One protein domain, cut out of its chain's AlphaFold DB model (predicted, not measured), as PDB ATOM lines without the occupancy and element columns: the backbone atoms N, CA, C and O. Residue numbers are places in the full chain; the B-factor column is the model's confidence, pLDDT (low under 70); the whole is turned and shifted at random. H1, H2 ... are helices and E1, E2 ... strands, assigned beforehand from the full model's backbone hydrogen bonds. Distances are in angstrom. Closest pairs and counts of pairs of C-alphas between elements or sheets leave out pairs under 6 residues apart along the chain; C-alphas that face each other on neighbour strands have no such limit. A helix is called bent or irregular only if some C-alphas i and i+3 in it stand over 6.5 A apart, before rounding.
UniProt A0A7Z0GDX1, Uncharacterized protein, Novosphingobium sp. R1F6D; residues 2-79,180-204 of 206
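What this domain is: This is residues 2 to 79 and 180 to 204 of the 206 residues of an uncharacterized protein of Novosphingobium sp. R1F6D (UniProt A0A7Z0GDX1). A long helix, H1, packs over a two-stranded ribbon, E1 and E2, with H4 packed slantwise on residues 7 to 15 of H1 and H5 set steeply across residues 2 to 7 at its beginning, while H2 and H3 pack together near the end of H1 away from H5. The link of residues 36 to 54 between the two strands makes a long loop, and E3 lies far out beyond H3. The printed part has 103 residues, with five named helices and three named strands in the order H1 H2 E1 E2 H3 E3 H4 H5; the sheet E1 - E2 is antiparallel and the class is mostly helix. It is only just compact, close to loose, with a radius of gyration of the C-alphas of 15.3 A, and elongated, spanning 48 by 27 by 21 A.

How they stand to each other: E1, residues 31 to 35, and E2, residues 55 to 59, form an antiparallel hairpin at 155 degrees, with N 32 and O 58 at 2.8 A and N 34 and O 56 at 2.9 A, within hydrogen-bond range. The closest C-alphas of E2 and H1, residues 2 to 21, are those of Gly 55 and Ala 8, 5.1 A apart. H1 is the hub. Its residues 7 to 15 touch H4, residues 184 to 193, opposite ways at a tilt of 35.4 degrees, only just steep; the closest C-alphas, of Gly 7 and Glu 191, are 5.9 A apart. Its residues 2 to 7 touch H5, residues 195 to 203, at a steep tilt of 61 degrees; the closest C-alphas, of Ser 3 and Phe 199, are 4.7 A apart. H1 and H2, residues 25 to 30, form a helical hairpin; the closest C-alphas, of Arg 16 and Gly 28, are 4.7 A apart. H2 touches H3, residues 64 to 74; the closest C-alphas, of Leu 27 and Ile 70, are 6.8 A apart. In H1, H3, H4 and H5 every O i to N i+4 pair is within hydrogen-bond range; in H2 0 of 2 are, and 2 of 3 O i to N i+3 pairs.

Where its parts are: H1 begins at C-alpha 2 (-38.612, 0.238, 45.002) and is 28.5 A long; H3 is 15.2 A and H4 14.5 A. H2 is irregular, with C-alphas 25 and 28 at 7.3 A. E3, residues 77 to 79, pairs with no named strand. H5 ends at C-alpha 203 (-38.852, -8.777, 46.391).

The domain as a whole: The C-alphas farthest apart, of Ile 79 and Gly 204, are 49.2 A apart. Residues 80 to 179 are not printed; C-alphas 79 and 180 are 12.7 A apart across the cut. The link E1 to E2 is long. No printed residue is under 70 in pLDDT.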
ATOM      1  N   ILE A   2     -39.695   0.886  45.783       85.00
ATOM      2  CA  ILE A   2     -38.612   0.238  45.002       85.00
ATOM      3  C   ILE A   2     -39.007   0.044  43.529       85.00
ATOM      4  O   ILE A   2     -38.219   0.328  42.634       85.00
ATOM      5  N   SER A   3     -40.253  -0.367  43.277       85.62
ATOM      6  CA  SER A   3     -40.787  -0.515  41.917       85.62
ATOM      7  C   SER A   3     -40.782   0.800  41.118       85.62
ATOM      8  O   SER A   3     -40.349   0.806  39.972       85.62
ATOM      9  N   THR A   4     -41.156   1.935  41.722       87.81
ATOM     10  CA  THR A   4     -41.156   3.240  41.037       87.81
ATOM     11  C   THR A   4     -39.745   3.781  40.798       87.81
ATOM     12  O   THR A   4     -39.504   4.395  39.762       87.81
ATOM     13  N   ASP A   5     -38.789   3.507  41.695       89.25
ATOM     14  CA  ASP A   5     -37.368   3.817  41.473       89.25
ATOM     15  C   ASP A   5     -36.774   3.001  40.313       89.25
ATOM     16  O   ASP A   5     -36.155   3.566  39.405       89.25
ATOM     17  N   ARG A   6     -37.018   1.682  40.293       89.31
ATOM     18  CA  ARG A   6     -36.593   0.801  39.195       89.31
ATOM     19  C   ARG A   6     -37.255   1.182  37.876       89.31
ATOM     20  O   ARG A   6     -36.549   1.292  36.877       89.31
ATOM     21  N   GLY A   7     -38.555   1.471  37.892       90.38
ATOM     22  CA  GLY A   7     -39.300   1.949  36.729       90.38
ATOM     23  C   GLY A   7     -38.722   3.249  36.169       90.38
ATOM     24  O   GLY A   7     -38.429   3.324  34.980       90.38
ATOM     25  N   ALA A   8     -38.438   4.250  37.011       92.06
ATOM     26  CA  ALA A   8     -37.821   5.505  36.564       92.06
ATOM     27  C   ALA A   8     -36.400   5.304  36.003       92.06
ATOM     28  O   ALA A   8     -36.027   5.905  34.989       92.06
ATOM     29  N   ARG A   9     -35.604   4.423  36.623       93.50
ATOM     30  CA  ARG A   9     -34.270   4.056  36.125       93.50
ATOM     31  C   ARG A   9     -34.343   3.334  34.778       93.50
ATOM     32  O   ARG A   9     -33.550   3.644  33.885       93.50
ATOM     33  N   SER A  10     -35.270   2.388  34.642       93.19
ATOM     34  CA  SER A  10     -35.509   1.620  33.418       93.19
ATOM     35  C   SER A  10     -35.992   2.535  32.294       93.19
ATOM     36  O   SER A  10     -35.364   2.586  31.234       93.19
ATOM     37  N   MET A  11     -36.979   3.392  32.579       93.69
ATOM     38  CA  MET A  11     -37.471   4.433  31.676       93.69
ATOM     39  C   MET A  11     -36.330   5.313  31.153       93.69
ATOM     40  O   MET A  11     -36.213   5.518  29.945       93.69
ATOM     41  N   LEU A  12     -35.443   5.801  32.030       94.94
ATOM     42  CA  LEU A  12     -34.277   6.583  31.607       94.94
ATOM     43  C   LEU A  12     -33.361   5.788  30.659       94.94
ATOM     44  O   LEU A  12     -32.843   6.351  29.690       94.94
ATOM     45  N   GLY A  13     -33.154   4.497  30.928       94.19
ATOM     46  CA  GLY A  13     -32.408   3.590  30.054       94.19
ATOM     47  C   GLY A  13     -33.051   3.454  28.672       94.19
ATOM     48  O   GLY A  13     -32.367   3.636  27.660       94.19
ATOM     49  N   GLN A  14     -34.365   3.232  28.623       93.12
ATOM     50  CA  GLN A  14     -35.124   3.118  27.377       93.12
ATOM     51  C   GLN A  14     -35.105   4.415  26.563       93.12
ATOM     52  O   GLN A  14     -34.796   4.387  25.371       93.12
ATOM     53  N   VAL A  15     -35.346   5.568  27.203       92.94
ATOM     54  CA  VAL A  15     -35.287   6.880  26.534       92.94
ATOM     55  C   VAL A  15     -33.894   7.111  25.949       92.94
ATOM     56  O   VAL A  15     -33.768   7.512  24.793       92.94
ATOM     57  N   ARG A  16     -32.826   6.819  26.702       94.31
ATOM     58  CA  ARG A  16     -31.446   6.945  26.203       94.31
ATOM     59  C   ARG A  16     -31.164   6.010  25.030       94.31
ATOM     60  O   ARG A  16     -30.518   6.441  24.074       94.31
ATOM     61  N   SER A  17     -31.658   4.776  25.089       92.44
ATOM     62  CA  SER A  17     -31.532   3.799  24.005       92.44
ATOM     63  C   SER A  17     -32.227   4.289  22.732       92.44
ATOM     64  O   SER A  17     -31.589   4.379  21.681       92.44
ATOM     65  N   GLN A  18     -33.483   4.742  22.835       91.88
ATOM     66  CA  GLN A  18     -34.213   5.304  21.695       91.88
ATOM     67  C   GLN A  18     -33.554   6.575  21.150       91.88
ATOM     68  O   GLN A  18     -33.412   6.720  19.938       91.88
ATOM     69  N   MET A  19     -33.085   7.480  22.017       93.12
ATOM     70  CA  MET A  19     -32.340   8.665  21.579       93.12
ATOM     71  C   MET A  19     -31.068   8.281  20.811       93.12
ATOM     72  O   MET A  19     -30.764   8.888  19.780       93.12
ATOM     73  N   SER A  20     -30.334   7.272  21.285       91.25
ATOM     74  CA  SER A  20     -29.157   6.746  20.590       91.25
ATOM     75  C   SER A  20     -29.532   6.189  19.213       91.25
ATOM     76  O   SER A  20     -28.959   6.618  18.208       91.25
ATOM     77  N   GLY A  21     -30.561   5.333  19.145       89.31
ATOM     78  CA  GLY A  21     -31.077   4.754  17.898       89.31
ATOM     79  C   GLY A  21     -31.602   5.796  16.900       89.31
ATOM     80  O   GLY A  21     -31.420   5.651  15.696       89.31
ATOM     81  N   ALA A  22     -32.155   6.910  17.387       88.44
ATOM     82  CA  ALA A  22     -32.625   8.035  16.574       88.44
ATOM     83  C   ALA A  22     -31.504   8.987  16.089       88.44
ATOM     84  O   ALA A  22     -31.778  10.077  15.556       88.44
ATOM     85  N   GLY A  23     -30.235   8.624  16.309       87.69
ATOM     86  CA  GLY A  23     -29.071   9.416  15.910       87.69
ATOM     87  C   GLY A  23     -28.896  10.708  16.715       87.69
ATOM     88  O   GLY A  23     -28.288  11.661  16.223       87.69
ATOM     89  N   LEU A  24     -29.438  10.777  17.937       87.19
ATOM     90  CA  LEU A  24     -29.299  11.932  18.839       87.19
ATOM     91  C   LEU A  24     -28.013  11.875  19.677       87.19
ATOM     92  O   LEU A  24     -27.686  12.823  20.400       87.19
ATOM     93  N   GLY A  25     -27.258  10.780  19.552       84.50
ATOM     94  CA  GLY A  25     -25.950  10.588  20.162       84.50
ATOM     95  C   GLY A  25     -25.988  10.814  21.671       84.50
ATOM     96  O   GLY A  25     -26.744  10.182  22.400       84.50
ATOM     97  N   ARG A  26     -25.172  11.758  22.155       87.44
ATOM     98  CA  ARG A  26     -24.974  12.005  23.594       87.44
ATOM     99  C   ARG A  26     -26.079  12.844  24.250       87.44
ATOM    100  O   ARG A  26     -25.947  13.151  25.434       87.44
ATOM    101  N   LEU A  27     -27.151  13.218  23.540       89.88
ATOM    102  CA  LEU A  27     -28.235  14.032  24.117       89.88
ATOM    103  C   LEU A  27     -28.921  13.349  25.308       89.88
ATOM    104  O   LEU A  27     -29.245  14.025  26.283       89.88
ATOM    105  N   GLY A  28     -29.021  12.017  25.303       89.62
ATOM    106  CA  GLY A  28     -29.558  11.253  26.435       89.62
ATOM    107  C   GLY A  28     -28.773  11.421  27.747       89.62
ATOM    108  O   GLY A  28     -29.315  11.196  28.830       89.62
ATOM    109  N   ASN A  29     -27.520  11.889  27.696       91.94
ATOM    110  CA  ASN A  29     -26.733  12.188  28.898       91.94
ATOM    111  C   ASN A  29     -27.238  13.435  29.637       91.94
ATOM    112  O   ASN A  29     -26.960  13.590  30.830       91.94
ATOM    113  N   GLY A  30     -27.979  14.300  28.941       92.69
ATOM    114  CA  GLY A  30     -28.664  15.456  29.510       92.69
ATOM    115  C   GLY A  30     -29.925  15.100  30.297       92.69
ATOM    116  O   GLY A  30     -30.523  15.998  30.881       92.69
ATOM    117  N   LEU A  31     -30.303  13.819  30.349       94.50
ATOM    118  CA  LEU A  31     -31.426  13.311  31.132       94.50
ATOM    119  C   LEU A  31     -30.956  12.732  32.471       94.50
ATOM    120  O   LEU A  31     -29.876  12.130  32.556       94.50
ATOM    121  N   GLY A  32     -31.779  12.910  33.497       94.50
ATOM    122  CA  GLY A  32     -31.656  12.317  34.823       94.50
ATOM    123  C   GLY A  32     -32.954  11.630  35.236       94.50
ATOM    124  O   GLY A  32     -33.963  11.735  34.543       94.50
ATOM    125  N   PHE A  33     -32.908  10.922  36.358       95.44
ATOM    126  CA  PHE A  33     -34.096  10.372  36.995       95.44
ATOM    127  C   PHE A  33     -34.019  10.570  38.503       95.44
ATOM    128  O   PHE A  33     -32.919  10.675  39.056       95.44
ATOM    129  N   ASP A  34     -35.183  10.617  39.133       93.31
ATOM    130  CA  ASP A  34     -35.339  10.680  40.580       93.31
ATOM    131  C   ASP A  34     -36.562   9.867  41.021       93.31
ATOM    132  O   ASP A  34     -37.374   9.447  40.189       93.31
ATOM    133  N   SER A  35     -36.685   9.618  42.319       92.69
ATOM    134  CA  SER A  35     -37.809   8.894  42.914       92.69
ATOM    135  C   SER A  35     -38.008   9.294  44.372       92.69
ATOM    136  O   SER A  35     -37.070   9.758  45.024       92.69
ATOM    137  N   ASP A  36     -39.203   9.050  44.919       89.62
ATOM    138  CA  ASP A  36     -39.450   9.284  46.352       89.62
ATOM    139  C   ASP A  36     -38.433   8.522  47.220       89.62
ATOM    140  O   ASP A  36     -37.888   9.071  48.175       89.62
ATOM    141  N   LEU A  37     -38.070   7.298  46.808       88.62
ATOM    142  CA  LEU A  37     -37.061   6.480  47.484       88.62
ATOM    143  C   LEU A  37     -35.683   7.162  47.523       88.62
ATOM    144  O   LEU A  37     -35.027   7.159  48.562       88.62
ATOM    145  N   ARG A  38     -35.239   7.751  46.408       88.81
ATOM    146  CA  ARG A  38     -33.942   8.444  46.306       88.81
ATOM    147  C   ARG A  38     -33.899   9.757  47.068       88.81
ATOM    148  O   ARG A  38     -32.842  10.128  47.569       88.81
ATOM    149  N   GLN A  39     -35.039  10.426  47.187       86.62
ATOM    150  CA  GLN A  39     -35.179  11.640  47.986       86.62
ATOM    151  C   GLN A  39     -35.282  11.348  49.492       86.62
ATOM    152  O   GLN A  39     -35.454  12.281  50.277       86.62
ATOM    153  N   GLY A  40     -35.223  10.074  49.908       84.69
ATOM    154  CA  GLY A  40     -35.467   9.666  51.293       84.69
ATOM    155  C   GLY A  40     -36.904   9.939  51.746       84.69
ATOM    156  O   GLY A  40     -37.187   9.958  52.942       84.69
ATOM    157  N   ARG A  41     -37.815  10.181  50.797       79.38
ATOM    158  CA  ARG A  41     -39.225  10.434  51.058       79.38
ATOM    159  C   ARG A  41     -39.952   9.096  51.149       79.38
ATOM    160  O   ARG A  41     -39.727   8.178  50.363       79.38
ATOM    161  N   GLY A  42     -40.827   8.981  52.143       80.12
ATOM    162  CA  GLY A  42     -41.781   7.878  52.206       80.12
ATOM    163  C   GLY A  42     -42.837   7.989  51.105       80.12
ATOM    164  O   GLY A  42     -42.863   8.941  50.329       80.12
ATOM    165  N   VAL A  43     -43.761   7.029  51.071       84.62
ATOM    166  CA  VAL A  43     -44.963   7.159  50.239       84.62
ATOM    167  C   VAL A  43     -45.777   8.364  50.698       84.62
ATOM    168  O   VAL A  43     -45.980   8.561  51.899       84.62
ATOM    169  N   HIS A  44     -46.272   9.151  49.751       84.25
ATOM    170  CA  HIS A  44     -47.251  10.177  50.067       84.25
ATOM    171  C   HIS A  44     -48.573   9.486  50.410       84.25
ATOM    172  O   HIS A  44     -49.022   8.615  49.668       84.25
ATOM    173  N   ARG A  45     -49.170   9.822  51.554       87.00
ATOM    174  CA  ARG A  45     -50.427   9.228  52.027       87.00
ATOM    175  C   ARG A  45     -51.535  10.265  51.931       87.00
ATOM    176  O   ARG A  45     -51.380  11.375  52.431       87.00
ATOM    177  N   TYR A  46     -52.640   9.887  51.309       88.12
ATOM    178  CA  TYR A  46     -53.826  10.722  51.189       88.12
ATOM    179  C   TYR A  46     -54.741  10.524  52.402       88.12
ATOM    180  O   TYR A  46     -54.809   9.438  52.978       88.12
ATOM    181  N   ALA A  47     -55.491  11.567  52.764       84.69
ATOM    182  CA  ALA A  47     -56.420  11.535  53.897       84.69
ATOM    183  C   ALA A  47     -57.538  10.481  53.747       84.69
ATOM    184  O   ALA A  47     -58.094  10.025  54.738       84.69
ATOM    185  N   ASN A  48     -57.832  10.051  52.517       88.94
ATOM    186  CA  ASN A  48     -58.806   9.004  52.201       88.94
ATOM    187  C   ASN A  48     -58.244   7.569  52.305       88.94
ATOM    188  O   ASN A  48     -58.872   6.634  51.818       88.94
ATOM    189  N   GLY A  49     -57.051   7.383  52.882       83.25
ATOM    190  CA  GLY A  49     -56.422   6.067  53.049       83.25
ATOM    191  C   GLY A  49     -55.630   5.566  51.835       83.25
ATOM    192  O   GLY A  49     -55.033   4.493  51.902       83.25
ATOM    193  N   GLY A  50     -55.571   6.332  50.741       86.06
ATOM    194  CA  GLY A  50     -54.719   6.027  49.592       86.06
ATOM    195  C   GLY A  50     -53.240   6.355  49.830       86.06
ATOM    196  O   GLY A  50     -52.885   7.122  50.728       86.06
ATOM    197  N   PHE A  51     -52.358   5.831  48.976       86.38
ATOM    198  CA  PHE A  51     -50.958   6.253  48.922       86.38
ATOM    199  C   PHE A  51     -50.473   6.410  47.479       86.38
ATOM    200  O   PHE A  51     -50.955   5.729  46.576       86.38
ATOM    201  N   SER A  52     -49.482   7.272  47.268       85.69
ATOM    202  CA  SER A  52     -48.747   7.389  46.012       85.69
ATOM    203  C   SER A  52     -47.246   7.249  46.243       85.69
ATOM    204  O   SER A  52     -46.687   7.741  47.224       85.69
ATOM    205  N   ALA A  53     -46.592   6.588  45.297       87.12
ATOM    206  CA  ALA A  53     -45.148   6.598  45.130       87.12
ATOM    207  C   ALA A  53     -44.858   7.028  43.694       87.12
ATOM    208  O   ALA A  53     -45.563   6.619  42.770       87.12
ATOM    209  N   SER A  54     -43.822   7.828  43.512       87.19
ATOM    210  CA  SER A  54     -43.490   8.446  42.240       87.19
ATOM    211  C   SER A  54     -42.031   8.204  41.859       87.19
ATOM    212  O   SER A  54     -41.149   7.954  42.691       87.19
ATOM    213  N   GLY A  55     -41.807   8.220  40.552       90.00
ATOM    214  CA  GLY A  55     -40.506   8.211  39.909       90.00
ATOM    215  C   GLY A  55     -40.596   9.101  38.678       90.00
ATOM    216  O   GLY A  55     -41.619   9.103  37.991       90.00
ATOM    217  N   VAL A  56     -39.565   9.901  38.424       92.12
ATOM    218  CA  VAL A  56     -39.580  10.924  37.373       92.12
ATOM    219  C   VAL A  56     -38.310  10.865  36.539       92.12
ATOM    220  O   VAL A  56     -37.221  10.637  37.058       92.12
ATOM    221  N   VAL A  57     -38.446  11.120  35.239       92.50
ATOM    222  CA  VAL A  57     -37.328  11.369  34.320       92.50
ATOM    223  C   VAL A  57     -37.367  12.840  33.930       92.50
ATOM    224  O   VAL A  57     -38.410  13.352  33.531       92.50
ATOM    225  N   PHE A  58     -36.236  13.531  34.047       93.12
ATOM    226  CA  PHE A  58     -36.161  14.979  33.856       93.12
ATOM    227  C   PHE A  58     -34.919  15.392  33.065       93.12
ATOM    228  O   PHE A  58     -33.933  14.657  32.959       93.12
ATOM    229  N   ILE A  59     -34.946  16.606  32.517       94.06
ATOM    230  CA  ILE A  59     -33.778  17.210  31.875       94.06
ATOM    231  C   ILE A  59     -32.866  17.773  32.968       94.06
ATOM    232  O   ILE A  59     -33.194  18.768  33.606       94.06
ATOM    233  N   ARG A  60     -31.691  17.168  33.157       94.56
ATOM    234  CA  ARG A  60     -30.679  17.623  34.129       94.56
ATOM    235  C   ARG A  60     -29.649  18.594  33.547       94.56
ATOM    236  O   ARG A  60     -28.784  19.081  34.266       94.56
ATOM    237  N   SER A  61     -29.657  18.817  32.232       91.62
ATOM    238  CA  SER A  61     -28.688  19.714  31.600       91.62
ATOM    239  C   SER A  61     -28.973  21.174  31.960       91.62
ATOM    240  O   SER A  61     -30.076  21.663  31.731       91.62
ATOM    241  N   GLY A  62     -27.953  21.881  32.456       90.44
ATOM    242  CA  GLY A  62     -28.004  23.331  32.675       90.44
ATOM    243  C   GLY A  62     -27.807  24.171  31.407       90.44
ATOM    244  O   GLY A  62     -27.848  25.390  31.475       90.44
ATOM    245  N   SER A  63     -27.566  23.550  30.247       91.12
ATOM    246  CA  SER A  63     -27.414  24.275  28.984       91.12
ATOM    247  C   SER A  63     -28.758  24.411  28.277       91.12
ATOM    248  O   SER A  63     -29.315  23.403  27.837       91.12
ATOM    249  N   ASP A  64     -29.214  25.647  28.064       88.38
ATOM    250  CA  ASP A  64     -30.458  25.935  27.330       88.38
ATOM    251  C   ASP A  64     -30.463  25.316  25.932       88.38
ATOM    252  O   ASP A  64     -31.472  24.794  25.467       88.38
ATOM    253  N   ARG A  65     -29.296  25.278  25.277       85.38
ATOM    254  CA  ARG A  65     -29.137  24.621  23.976       85.38
ATOM    255  C   ARG A  65     -29.438  23.126  24.049       85.38
ATOM    256  O   ARG A  65     -30.073  22.589  23.146       85.38
ATOM    257  N   THR A  66     -28.928  22.444  25.070       90.44
ATOM    258  CA  THR A  66     -29.155  21.005  25.247       90.44
ATOM    259  C   THR A  66     -30.597  20.739  25.655       90.44
ATOM    260  O   THR A  66     -31.198  19.815  25.117       90.44
ATOM    261  N   ARG A  67     -31.164  21.565  26.542       92.06
ATOM    262  CA  ARG A  67     -32.569  21.480  26.957       92.06
ATOM    263  C   ARG A  67     -33.511  21.634  25.764       92.06
ATOM    264  O   ARG A  67     -34.243  20.697  25.466       92.06
ATOM    265  N   GLY A  68     -33.382  22.724  25.009       89.88
ATOM    266  CA  GLY A  68     -34.200  22.962  23.820       89.88
ATOM    267  C   GLY A  68     -33.995  21.905  22.732       89.88
ATOM    268  O   GLY A  68     -34.928  21.562  22.015       89.88
ATOM    269  N   ALA A  69     -32.793  21.323  22.617       90.00
ATOM    270  CA  ALA A  69     -32.581  20.187  21.721       90.00
ATOM    271  C   ALA A  69     -33.345  18.941  22.186       90.00
ATOM    272  O   ALA A  69     -33.966  18.284  21.357       90.00
ATOM    273  N   ILE A  70     -33.300  18.610  23.480       91.88
ATOM    274  CA  ILE A  70     -34.048  17.475  24.034       91.88
ATOM    275  C   ILE A  70     -35.546  17.678  23.793       91.88
ATOM    276  O   ILE A  70     -36.162  16.799  23.199       91.88
ATOM    277  N   GLU A  71     -36.090  18.840  24.154       91.50
ATOM    278  CA  GLU A  71     -37.501  19.194  23.943       91.50
ATOM    279  C   GLU A  71     -37.899  19.070  22.468       91.50
ATOM    280  O   GLU A  71     -38.846  18.362  22.136       91.50
ATOM    281  N   ALA A  72     -37.107  19.643  21.557       90.56
ATOM    282  CA  ALA A  72     -37.389  19.578  20.126       90.56
ATOM    283  C   ALA A  72     -37.413  18.149  19.561       90.56
ATOM    284  O   ALA A  72     -38.085  17.892  18.561       90.56
ATOM    285  N   TYR A  73     -36.665  17.214  20.151       90.81
ATOM    286  CA  TYR A  73     -36.626  15.824  19.694       90.81
ATOM    287  C   TYR A  73     -37.622  14.906  20.403       90.81
ATOM    288  O   TYR A  73     -37.882  13.821  19.878       90.81
ATOM    289  N   THR A  74     -38.183  15.314  21.540       90.12
ATOM    290  CA  THR A  74     -39.200  14.540  22.267       90.12
ATOM    291  C   THR A  74     -40.618  15.034  22.001       90.12
ATOM    292  O   THR A  74     -41.535  14.227  21.933       90.12
ATOM    293  N   GLN A  75     -40.804  16.338  21.801       90.12
ATOM    294  CA  GLN A  75     -42.113  16.964  21.569       90.12
ATOM    295  C   GLN A  75     -42.305  17.396  20.109       90.12
ATOM    296  O   GLN A  75     -43.419  17.682  19.677       90.12
ATOM    297  N   GLY A  76     -41.222  17.418  19.328       88.56
ATOM    298  CA  GLY A  76     -41.188  18.143  18.065       88.56
ATOM    299  C   GLY A  76     -40.938  19.630  18.308       88.56
ATOM    300  O   GLY A  76     -40.990  20.118  19.434       88.56
ATOM    301  N   ALA A  77     -40.610  20.362  17.248       89.81
ATOM    302  CA  ALA A  77     -40.422  21.805  17.342       89.81
ATOM    303  C   ALA A  77     -40.722  22.506  16.024       89.81
ATOM    304  O   ALA A  77     -40.311  22.055  14.949       89.81
ATOM    305  N   GLU A  78     -41.352  23.671  16.125       89.56
ATOM    306  CA  GLU A  78     -41.305  24.675  15.073       89.56
ATOM    307  C   GLU A  78     -40.007  25.477  15.221       89.56
ATOM    308  O   GLU A  78     -39.660  25.973  16.291       89.56
ATOM    309  N   ILE A  79     -39.243  25.565  14.139       85.94
ATOM    310  CA  ILE A  79     -37.979  26.287  14.074       85.94
ATOM    311  C   ILE A  79     -38.234  27.574  13.303       85.94
ATOM    312  O   ILE A  79     -38.394  27.574  12.075       85.94
ATOM    313  N   ALA A 180     -40.929  15.044  16.346       90.69
ATOM    314  CA  ALA A 180     -40.356  14.269  17.434       90.69
ATOM    315  C   ALA A 180     -39.734  12.979  16.880       90.69
ATOM    316  O   ALA A 180     -40.209  12.403  15.900       90.69
ATOM    317  N   ARG A 181     -38.643  12.538  17.499       89.38
ATOM    318  CA  ARG A 181     -37.952  11.288  17.152       89.38
ATOM    319  C   ARG A 181     -38.029  10.239  18.251       89.38
ATOM    320  O   ARG A 181     -37.689   9.092  17.998       89.38
ATOM    321  N   VAL A 182     -38.409  10.647  19.458       90.88
ATOM    322  CA  VAL A 182     -38.536   9.779  20.626       90.88
ATOM    323  C   VAL A 182     -39.868  10.083  21.290       90.88
ATOM    324  O   VAL A 182     -40.090  11.215  21.716       90.88
ATOM    325  N   ASP A 183     -40.732   9.076  21.397       89.94
ATOM    326  CA  ASP A 183     -42.006   9.191  22.103       89.94
ATOM    327  C   ASP A 183     -41.817   8.810  23.576       89.94
ATOM    328  O   ASP A 183     -41.899   7.648  23.977       89.94
ATOM    329  N   VAL A 184     -41.541   9.821  24.398       89.50
ATOM    330  CA  VAL A 184     -41.335   9.639  25.842       89.50
ATOM    331  C   VAL A 184     -42.615   9.157  26.534       89.50
ATOM    332  O   VAL A 184     -42.535   8.395  27.497       89.50
ATOM    333  N   ASN A 185     -43.790   9.544  26.032       89.12
ATOM    334  CA  ASN A 185     -45.071   9.172  26.630       89.12
ATOM    335  C   ASN A 185     -45.411   7.703  26.369       89.12
ATOM    336  O   ASN A 185     -46.009   7.056  27.229       89.12
ATOM    337  N   ALA A 186     -45.041   7.166  25.204       90.00
ATOM    338  CA  ALA A 186     -45.166   5.738  24.924       90.00
ATOM    339  C   ALA A 186     -44.270   4.905  25.856       90.00
ATOM    340  O   ALA A 186     -44.747   3.941  26.454       90.00
ATOM    341  N   ILE A 187     -43.012   5.321  26.055       90.12
ATOM    342  CA  ILE A 187     -42.087   4.649  26.984       90.12
ATOM    343  C   ILE A 187     -42.632   4.699  28.418       90.12
ATOM    344  O   ILE A 187     -42.654   3.681  29.106       90.12
ATOM    345  N   ALA A 188     -43.113   5.866  28.861       89.44
ATOM    346  CA  ALA A 188     -43.679   6.029  30.198       89.44
ATOM    347  C   ALA A 188     -44.880   5.099  30.438       89.44
ATOM    348  O   ALA A 188     -44.993   4.512  31.511       89.44
ATOM    349  N   ARG A 189     -45.757   4.925  29.438       91.50
ATOM    350  CA  ARG A 189     -46.910   4.012  29.520       91.50
ATOM    351  C   ARG A 189     -46.488   2.550  29.655       91.50
ATOM    352  O   ARG A 189     -47.046   1.840  30.489       91.50
ATOM    353  N   VAL A 190     -45.497   2.117  28.876       90.56
ATOM    354  CA  VAL A 190     -44.953   0.749  28.954       90.56
ATOM    355  C   VAL A 190     -44.373   0.495  30.347       90.56
ATOM    356  O   VAL A 190     -44.730  -0.486  30.997       90.56
ATOM    357  N   GLU A 191     -43.558   1.416  30.857       90.31
ATOM    358  CA  GLU A 191     -42.950   1.280  32.186       90.31
ATOM    359  C   GLU A 191     -43.976   1.338  33.324       90.31
ATOM    360  O   GLU A 191     -43.860   0.591  34.294       90.31
ATOM    361  N   ALA A 192     -45.026   2.155  33.189       87.12
ATOM    362  CA  ALA A 192     -46.128   2.183  34.146       87.12
ATOM    363  C   ALA A 192     -46.854   0.828  34.225       87.12
ATOM    364  O   ALA A 192     -47.171   0.365  35.320       87.12
ATOM    365  N   SER A 193     -47.065   0.155  33.087       89.44
ATOM    366  CA  SER A 193     -47.658  -1.191  33.069       89.44
ATOM    367  C   SER A 193     -46.733  -2.276  33.640       89.44
ATOM    368  O   SER A 193     -47.213  -3.281  34.161       89.44
ATOM    369  N   ALA A 194     -45.414  -2.055  33.619       88.50
ATOM    370  CA  ALA A 194     -44.409  -2.993  34.118       88.50
ATOM    371  C   ALA A 194     -44.113  -2.858  35.627       88.50
ATOM    372  O   ALA A 194     -43.304  -3.616  36.166       88.50
ATOM    373  N   LEU A 195     -44.757  -1.926  36.344       86.12
ATOM    374  CA  LEU A 195     -44.476  -1.662  37.764       86.12
ATOM    375  C   LEU A 195     -44.625  -2.901  38.662       86.12
ATOM    376  O   LEU A 195     -43.854  -3.055  39.613       86.12
ATOM    377  N   LEU A 196     -45.577  -3.791  38.370       84.56
ATOM    378  CA  LEU A 196     -45.743  -5.031  39.132       84.56
ATOM    379  C   LEU A 196     -44.553  -5.983  38.932       84.56
ATOM    380  O   LEU A 196     -44.037  -6.518  39.908       84.56
ATOM    381  N   SER A 197     -44.056  -6.110  37.698       85.69
ATOM    382  CA  SER A 197     -42.837  -6.876  37.404       85.69
ATOM    383  C   SER A 197     -41.646  -6.318  38.183       85.69
ATOM    384  O   SER A 197     -40.973  -7.050  38.900       85.69
ATOM    385  N   HIS A 198     -41.459  -4.991  38.157       84.94
ATOM    386  CA  HIS A 198     -40.387  -4.324  38.906       84.94
ATOM    387  C   HIS A 198     -40.464  -4.569  40.420       84.94
ATOM    388  O   HIS A 198     -39.436  -4.547  41.101       84.94
ATOM    389  N   PHE A 199     -41.670  -4.763  40.964       82.69
ATOM    390  CA  PHE A 199     -41.889  -5.097  42.373       82.69
ATOM    391  C   PHE A 199     -41.539  -6.558  42.684       82.69
ATOM    392  O   PHE A 199     -40.829  -6.823  43.658       82.69
ATOM    393  N   ASN A 200     -41.998  -7.486  41.849       84.81
ATOM    394  CA  ASN A 200     -41.725  -8.918  41.971       84.81
ATOM    395  C   ASN A 200     -40.213  -9.194  41.905       84.81
ATOM    396  O   ASN A 200     -39.640  -9.755  42.842       84.81
ATOM    397  N   ASP A 201     -39.536  -8.615  40.910       81.19
ATOM    398  CA  ASP A 201     -38.077  -8.680  40.749       81.19
ATOM    399  C   ASP A 201     -37.311  -8.057  41.927       81.19
ATOM    400  O   ASP A 201     -36.128  -8.329  42.146       81.19
ATOM    401  N   ALA A 202     -37.920  -7.110  42.643       77.25
ATOM    402  CA  ALA A 202     -37.291  -6.444  43.781       77.25
ATOM    403  C   ALA A 202     -37.447  -7.222  45.084       77.25
ATOM    404  O   ALA A 202     -36.623  -7.072  45.984       77.25
ATOM    405  N   THR A 203     -38.504  -8.021  45.186       79.94
ATOM    406  CA  THR A 203     -38.852  -8.777  46.391       79.94
ATOM    407  C   THR A 203     -38.500 -10.260  46.283       79.94
ATOM    408  O   THR A 203     -38.677 -10.983  47.259       79.94
ATOM    409  N   GLY A 204     -37.983 -10.708  45.131       70.12
ATOM    410  CA  GLY A 204     -37.634 -12.110  44.880       70.12
ATOM    411  C   GLY A 204     -38.857 -13.026  44.809       70.12
ATOM    412  O   GLY A 204     -38.728 -14.234  44.978       70.12
TER     413      GLY A 204